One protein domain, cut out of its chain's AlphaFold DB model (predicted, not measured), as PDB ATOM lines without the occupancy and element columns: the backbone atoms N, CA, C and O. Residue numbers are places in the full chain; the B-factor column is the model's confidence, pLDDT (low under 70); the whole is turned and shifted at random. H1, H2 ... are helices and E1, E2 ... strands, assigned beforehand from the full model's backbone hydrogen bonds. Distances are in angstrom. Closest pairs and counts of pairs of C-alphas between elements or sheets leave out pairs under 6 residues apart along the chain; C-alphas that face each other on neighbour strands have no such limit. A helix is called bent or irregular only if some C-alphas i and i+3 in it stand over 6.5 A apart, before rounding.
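AT A GLANCE: This is residues 4 to 61 of the 138 residues of an uncharacterized protein of Candidatus Thermofonsia bacterium (UniProt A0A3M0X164). Little regular structure: mostly loop, with the small two-stranded hairpin E1-E2 along one side, short helices H1 and H2 at separate corners, and the long link, residues 11 to 28, passing through the middle. The 58 printed residues run H1, H2, E1, E2, with 21 in named elements; the sheet is antiparallel and the class mixed. The whole is only just loose, close to compact, with a radius of gyration of the C-alphas of 12.5 A and spans of 30 by 25 by 24 A.

IN THESE COORDINATES: Find E1, residues 44 to 46, 6.5 A, and E2, residues 58 to 60, 6.3 A, ending at C-alpha 60 (-3.815, 54.335, 42.250). H2, residues 29 to 36, spans 10.2 A. H1, residues 4 to 10, starts at (-2.759, 26.442, 38.071) and spans 11.3 A; it is irregular, C-alphas 4 and 7 being 7.0 A apart.

HOW THE PARTS SIT: In the hairpin, at 159 degrees, look for N 44 and O 60, 2.9 A, within hydrogen-bond range. H1 is apart from H2, E1 and E2; H2 is apart from E2. Every O i to N i+4 pair is within range in H2, 2 of 3 in H1.

THE WHOLE: The farthest C-alphas, Glu 40 and Phe 53, are 31.9 A apart. The printed part has no cut; links H1 to H2 and E1 to E2 are long. Residues 49 to 54 have pLDDT under 70.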
ATOM      1  N   HIS A   4      -2.772  26.878  39.473       88.75
ATOM      2  CA  HIS A   4      -2.759  26.442  38.071       88.75
ATOM      3  C   HIS A   4      -3.190  27.539  37.085       88.75
ATOM      4  O   HIS A   4      -2.884  27.446  35.906       88.75
ATOM      5  N   LEU A   5      -3.871  28.591  37.553       89.44
ATOM      6  CA  LEU A   5      -4.280  29.706  36.700       89.44
ATOM      7  C   LEU A   5      -3.174  30.754  36.517       89.44
ATOM      8  O   LEU A   5      -3.387  31.753  35.835       89.44
ATOM      9  N   ARG A   6      -1.997  30.562  37.126       86.88
ATOM     10  CA  ARG A   6      -0.887  31.516  37.032       86.88
ATOM     11  C   ARG A   6      -0.460  31.777  35.602       86.88
ATOM     12  O   ARG A   6      -0.316  32.933  35.226       86.88
ATOM     13  N   GLU A   7      -0.266  30.726  34.822       89.06
ATOM     14  CA  GLU A   7       0.163  30.860  33.433       89.06
ATOM     15  C   GLU A   7      -0.884  31.607  32.600       89.06
ATOM     16  O   GLU A   7      -0.553  32.542  31.878       89.06
ATOM     17  N   THR A   8      -2.166  31.285  32.792       91.88
ATOM     18  CA  THR A   8      -3.276  32.003  32.154       91.88
ATOM     19  C   THR A   8      -3.304  33.481  32.540       91.88
ATOM     20  O   THR A   8      -3.499  34.328  31.678       91.88
ATOM     21  N   ALA A   9      -3.085  33.806  33.819       88.75
ATOM     22  CA  ALA A   9      -3.089  35.188  34.293       88.75
ATOM     23  C   ALA A   9      -1.920  36.004  33.734       88.75
ATOM     24  O   ALA A   9      -2.100  37.161  33.372       88.75
ATOM     25  N   VAL A  10      -0.730  35.403  33.644       85.75
ATOM     26  CA  VAL A  10       0.466  36.056  33.088       85.75
ATOM     27  C   VAL A  10       0.320  36.310  31.585       85.75
ATOM     28  O   VAL A  10       0.797  37.329  31.100       85.75
ATOM     29  N   ASN A  11      -0.371  35.425  30.864       90.62
ATOM     30  CA  ASN A  11      -0.620  35.556  29.425       90.62
ATOM     31  C   ASN A  11      -1.907  36.339  29.092       90.62
ATOM     32  O   ASN A  11      -2.302  36.414  27.928       90.62
ATOM     33  N   SER A  12      -2.583  36.898  30.097       90.62
ATOM     34  CA  SER A  12      -3.786  37.709  29.915       90.62
ATOM     35  C   SER A  12      -3.451  39.028  29.217       90.62
ATOM     36  O   SER A  12      -2.473  39.691  29.549       90.62
ATOM     37  N   SER A  13      -4.317  39.462  28.299       91.81
ATOM     38  CA  SER A  13      -4.237  40.799  27.695       91.81
ATOM     39  C   SER A  13      -4.661  41.920  28.652       91.81
ATOM     40  O   SER A  13      -4.493  43.093  28.334       91.81
ATOM     41  N   MET A  14      -5.240  41.571  29.804       86.06
ATOM     42  CA  MET A  14      -5.668  42.502  30.846       86.06
ATOM     43  C   MET A  14      -4.801  42.337  32.102       86.06
ATOM     44  O   MET A  14      -4.560  41.191  32.502       86.06
ATOM     45  N   PRO A  15      -4.381  43.436  32.763       83.94
ATOM     46  CA  PRO A  15      -3.689  43.371  34.046       83.94
ATOM     47  C   PRO A  15      -4.533  42.657  35.106       83.94
ATOM     48  O   PRO A  15      -5.708  42.967  35.291       83.94
ATOM     49  N   ILE A  16      -3.925  41.713  35.825       86.56
ATOM     50  CA  ILE A  16      -4.566  40.984  36.926       86.56
ATOM     51  C   ILE A  16      -3.744  41.203  38.192       86.56
ATOM     52  O   ILE A  16      -2.577  40.820  38.261       86.56
ATOM     53  N   LEU A  17      -4.375  41.783  39.212       86.12
ATOM     54  CA  LEU A  17      -3.800  41.953  40.543       86.12
ATOM     55  C   LEU A  17      -4.499  41.013  41.529       86.12
ATOM     56  O   LEU A  17      -5.724  40.920  41.566       86.12
ATOM     57  N   LEU A  18      -3.709  40.315  42.345       84.75
ATOM     58  CA  LEU A  18      -4.213  39.436  43.398       84.75
ATOM     59  C   LEU A  18      -4.002  40.093  44.761       84.75
ATOM     60  O   LEU A  18      -2.865  40.302  45.170       84.75
ATOM     61  N   THR A  19      -5.083  40.364  45.491       83.69
ATOM     62  CA  THR A  19      -5.016  41.022  46.811       83.69
ATOM     63  C   THR A  19      -4.479  40.099  47.911       83.69
ATOM     64  O   THR A  19      -3.703  40.533  48.759       83.69
ATOM     65  N   GLU A  20      -4.838  38.811  47.864       82.12
ATOM     66  CA  GLU A  20      -4.390  37.777  48.817       82.12
ATOM     67  C   GLU A  20      -3.381  36.789  48.204       82.12
ATOM     68  O   GLU A  20      -3.057  35.755  48.789       82.12
ATOM     69  N   GLY A  21      -2.899  37.071  46.990       80.94
ATOM     70  CA  GLY A  21      -1.979  36.199  46.264       80.94
ATOM     71  C   GLY A  21      -2.580  34.855  45.815       80.94
ATOM     72  O   GLY A  21      -3.764  34.720  45.469       80.94
ATOM     73  N   TRP A  22      -1.713  33.843  45.750       80.88
ATOM     74  CA  TRP A  22      -2.055  32.500  45.278       80.88
ATOM     75  C   TRP A  22      -2.630  31.637  46.404       80.88
ATOM     76  O   TRP A  22      -2.148  31.651  47.531       80.88
ATOM     77  N   GLY A  23      -3.651  30.845  46.081       81.75
ATOM     78  CA  GLY A  23      -4.407  30.027  47.029       81.75
ATOM     79  C   GLY A  23      -5.918  30.227  46.915       81.75
ATOM     80  O   GLY A  23      -6.407  31.103  46.194       81.75
ATOM     81  N   ARG A  24      -6.686  29.390  47.618       81.38
ATOM     82  CA  ARG A  24      -8.143  29.550  47.767       81.38
ATOM     83  C   ARG A  24      -8.421  30.363  49.032       81.38
ATOM     84  O   ARG A  24      -8.895  29.823  50.022       81.38
ATOM     85  N   LEU A  25      -8.052  31.640  48.986       80.88
ATOM     86  CA  LEU A  25      -8.298  32.612  50.050       80.88
ATOM     87  C   LEU A  25      -9.370  33.601  49.570       80.88
ATOM     88  O   LEU A  25      -9.269  34.058  48.425       80.88
ATOM     89  N   PRO A  26     -10.395  33.902  50.386       80.81
ATOM     90  CA  PRO A  26     -11.328  34.978  50.077       80.81
ATOM     91  C   PRO A  26     -10.598  36.322  50.141       80.81
ATOM     92  O   PRO A  26      -9.668  36.478  50.930       80.81
ATOM     93  N   MET A  27     -11.020  37.285  49.320       85.69
ATOM     94  CA  MET A  27     -10.543  38.663  49.446       85.69
ATOM     95  C   MET A  27     -10.892  39.195  50.837       85.69
ATOM     96  O   MET A  27     -11.974  38.915  51.345       85.69
ATOM     97  N   ASN A  28      -9.991  39.966  51.442       83.19
ATOM     98  CA  ASN A  28     -10.295  40.654  52.686       83.19
ATOM     99  C   ASN A  28     -11.527  41.570  52.542       83.19
ATOM    100  O   ASN A  28     -11.549  42.425  51.656       83.19
ATOM    101  N   ASP A  29     -12.498  41.453  53.450       83.31
ATOM    102  CA  ASP A  29     -13.750  42.219  53.380       83.31
ATOM    103  C   ASP A  29     -13.527  43.737  53.367       83.31
ATOM    104  O   ASP A  29     -14.210  44.447  52.636       83.31
ATOM    105  N   ARG A  30     -12.548  44.266  54.118       82.25
ATOM    106  CA  ARG A  30     -12.268  45.714  54.126       82.25
ATOM    107  C   ARG A  30     -11.725  46.189  52.781       82.25
ATOM    108  O   ARG A  30     -12.152  47.234  52.301       82.25
ATOM    109  N   ILE A  31     -10.815  45.421  52.174       85.50
ATOM    110  CA  ILE A  31     -10.285  45.724  50.834       85.50
ATOM    111  C   ILE A  31     -11.414  45.647  49.805       85.50
ATOM    112  O   ILE A  31     -11.552  46.553  48.989       85.50
ATOM    113  N   TYR A  32     -12.241  44.601  49.872       89.94
ATOM    114  CA  TYR A  32     -13.374  44.432  48.970       89.94
ATOM    115  C   TYR A  32     -14.346  45.614  49.048       89.94
ATOM    116  O   TYR A  32     -14.666  46.201  48.022       89.94
ATOM    117  N   GLN A  33     -14.765  46.006  50.255       90.44
ATOM    118  CA  GLN A  33     -15.672  47.142  50.442       90.44
ATOM    119  C   GLN A  33     -15.050  48.449  49.941       90.44
ATOM    120  O   GLN A  33     -15.723  49.210  49.251       90.44
ATOM    121  N   LEU A  34     -13.762  48.690  50.213       87.50
ATOM    122  CA  LEU A  34     -13.051  49.863  49.701       87.50
ATOM    123  C   LEU A  34     -13.059  49.906  48.167       87.50
ATOM    124  O   LEU A  34     -13.453  50.915  47.591       87.50
ATOM    125  N   LEU A  35     -12.667  48.814  47.506       90.50
ATOM    126  CA  LEU A  35     -12.642  48.741  46.042       90.50
ATOM    127  C   LEU A  35     -14.048  48.839  45.443       90.50
ATOM    128  O   LEU A  35     -14.220  49.455  44.397       90.50
ATOM    129  N   LEU A  36     -15.062  48.305  46.127       93.00
ATOM    130  CA  LEU A  36     -16.453  48.414  45.699       93.00
ATOM    131  C   LEU A  36     -16.931  49.873  45.673       93.00
ATOM    132  O   LEU A  36     -17.628  50.257  44.738       93.00
ATOM    133  N   THR A  37     -16.518  50.710  46.636       91.56
ATOM    134  CA  THR A  37     -16.831  52.157  46.603       91.56
ATOM    135  C   THR A  37     -16.197  52.905  45.433       91.56
ATOM    136  O   THR A  37     -16.596  54.030  45.155       91.56
ATOM    137  N   LYS A  38     -15.220  52.282  44.769       91.12
ATOM    138  CA  LYS A  38     -14.437  52.818  43.653       91.12
ATOM    139  C   LYS A  38     -14.729  52.110  42.333       91.12
ATOM    140  O   LYS A  38     -13.988  52.263  41.366       91.12
ATOM    141  N   ASN A  39     -15.793  51.312  42.297       91.38
ATOM    142  CA  ASN A  39     -16.208  50.626  41.087       91.38
ATOM    143  C   ASN A  39     -16.499  51.647  39.975       91.38
ATOM    144  O   ASN A  39     -17.091  52.688  40.239       91.38
ATOM    145  N   GLU A  40     -16.091  51.324  38.747       90.69
ATOM    146  CA  GLU A  40     -16.217  52.187  37.556       90.69
ATOM    147  C   GLU A  40     -15.335  53.454  37.551       90.69
ATOM    148  O   GLU A  40     -15.345  54.187  36.564       90.69
ATOM    149  N   GLU A  41     -14.516  53.694  38.584       91.38
ATOM    150  CA  GLU A  41     -13.522  54.775  38.569       91.38
ATOM    151  C   GLU A  41     -12.265  54.381  37.774       91.38
ATOM    152  O   GLU A  41     -11.769  53.248  37.834       91.38
ATOM    153  N   GLU A  42     -11.703  55.345  37.037       91.12
ATOM    154  CA  GLU A  42     -10.438  55.156  36.330       91.12
ATOM    155  C   GLU A  42      -9.306  54.881  37.328       91.12
ATOM    156  O   GLU A  42      -9.158  55.562  38.340       91.12
ATOM    157  N   THR A  43      -8.504  53.856  37.049       90.69
ATOM    158  CA  THR A  43      -7.508  53.343  37.988       90.69
ATOM    159  C   THR A  43      -6.226  52.976  37.257       90.69
ATOM    160  O   THR A  43      -6.252  52.335  36.208       90.69
ATOM    161  N   THR A  44      -5.086  53.326  37.846       90.88
ATOM    162  CA  THR A  44      -3.770  52.852  37.409       90.88
ATOM    163  C   THR A  44      -3.280  51.764  38.352       90.88
ATOM    164  O   THR A  44      -3.301  51.928  39.569       90.88
ATOM    165  N   VAL A  45      -2.808  50.651  37.795       87.94
ATOM    166  CA  VAL A  45      -2.159  49.585  38.564       87.94
ATOM    167  C   VAL A  45      -0.659  49.661  38.330       87.94
ATOM    168  O   VAL A  45      -0.201  49.569  37.192       87.94
ATOM    169  N   PHE A  46       0.105  49.797  39.408       85.69
ATOM    170  CA  PHE A  46       1.560  49.776  39.377       85.69
ATOM    171  C   PHE A  46       2.058  48.503  40.062       85.69
ATOM    172  O   PHE A  46       1.912  48.332  41.271       85.69
ATOM    173  N   ALA A  47       2.600  47.563  39.288       78.81
ATOM    174  CA  ALA A  47       3.037  46.272  39.807       78.81
ATOM    175  C   ALA A  47       4.195  45.690  38.988       78.81
ATOM    176  O   ALA A  47       4.226  45.818  37.763       78.81
ATOM    177  N   HIS A  48       5.101  44.976  39.659       75.12
ATOM    178  CA  HIS A  48       6.186  44.232  39.023       75.12
ATOM    179  C   HIS A  48       5.983  42.711  39.194       75.12
ATOM    180  O   HIS A  48       5.881  42.234  40.325       75.12
ATOM    181  N   PRO A  49       5.948  41.908  38.106       62.78
ATOM    182  CA  PRO A  49       5.610  40.476  38.166       62.78
ATOM    183  C   PRO A  49       6.577  39.581  38.959       62.78
ATOM    184  O   PRO A  49       6.243  38.433  39.255       62.78
ATOM    185  N   GLN A  50       7.794  40.055  39.245       59.69
ATOM    186  CA  GLN A  50       8.881  39.256  39.827       59.69
ATOM    187  C   GLN A  50       9.609  39.980  40.956       59.69
ATOM    188  O   GLN A  50      10.827  39.837  41.105       59.69
ATOM    189  N   ASP A  51       8.894  40.775  41.747       54.81
ATOM    190  CA  ASP A  51       9.576  41.515  42.790       54.81
ATOM    191  C   ASP A  51       9.909  40.649  44.018       54.81
ATOM    192  O   ASP A  51       9.114  40.467  44.939       54.81
ATOM    193  N   HIS A  52      11.127  40.110  44.011       52.50
ATOM    194  CA  HIS A  52      11.751  39.422  45.142       52.50
ATOM    195  C   HIS A  52      12.344  40.406  46.172       52.50
ATOM    196  O   HIS A  52      12.759  39.980  47.249       52.50
ATOM    197  N   PHE A  53      12.382  41.705  45.856       52.19
ATOM    198  CA  PHE A  53      12.889  42.802  46.686       52.19
ATOM    199  C   PHE A  53      11.789  43.542  47.463       52.19
ATOM    200  O   PHE A  53      12.100  44.369  48.318       52.19
ATOM    201  N   GLY A  54      10.516  43.199  47.245       60.38
ATOM    202  CA  GLY A  54       9.419  43.567  48.138       60.38
ATOM    203  C   GLY A  54       8.700  44.887  47.846       60.38
ATOM    204  O   GLY A  54       7.992  45.362  48.740       60.38
ATOM    205  N   GLN A  55       8.805  45.474  46.647       70.62
ATOM    206  CA  GLN A  55       7.838  46.488  46.212       70.62
ATOM    207  C   GLN A  55       6.461  45.837  46.161       70.62
ATOM    208  O   GLN A  55       6.209  44.819  45.508       70.62
ATOM    209  N   ARG A  56       5.558  46.426  46.937       74.38
ATOM    210  CA  ARG A  56       4.171  45.998  46.989       74.38
ATOM    211  C   ARG A  56       3.468  46.544  45.745       74.38
ATOM    212  O   ARG A  56       3.742  47.677  45.366       74.38
ATOM    213  N   PRO A  57       2.585  45.764  45.105       82.31
ATOM    214  CA  PRO A  57       1.766  46.297  44.032       82.31
ATOM    215  C   PRO A  57       0.847  47.396  44.579       82.31
ATOM    216  O   PRO A  57       0.334  47.287  45.696       82.31
ATOM    217  N   GLU A  58       0.623  48.426  43.774       86.12
ATOM    218  CA  GLU A  58      -0.170  49.598  44.127       86.12
ATOM    219  C   GLU A  58      -1.345  49.767  43.161       86.12
ATOM    220  O   GLU A  58      -1.233  49.555  41.951       86.12
ATOM    221  N   ILE A  59      -2.487  50.162  43.721       89.38
ATOM    222  CA  ILE A  59      -3.678  50.578  42.983       89.38
ATOM    223  C   ILE A  59      -3.834  52.074  43.240       89.38
ATOM    224  O   ILE A  59      -4.022  52.489  44.382       89.38
ATOM    225  N   ILE A  60      -3.734  52.877  42.187       89.75
ATOM    226  CA  ILE A  60      -3.815  54.335  42.250       89.75
ATOM    227  C   ILE A  60      -5.135  54.761  41.617       89.75
ATOM    228  O   ILE A  60      -5.344  54.570  40.419       89.75
ATOM    229  N   ILE A  61      -6.007  55.348  42.434       90.44
ATOM    230  CA  ILE A  61      -7.332  55.827  42.032       90.44
ATOM    231  C   ILE A  61      -7.353  57.344  42.257       90.44
ATOM    232  O   ILE A  61      -7.218  57.776  43.410       90.44
TER     233      ILE A  61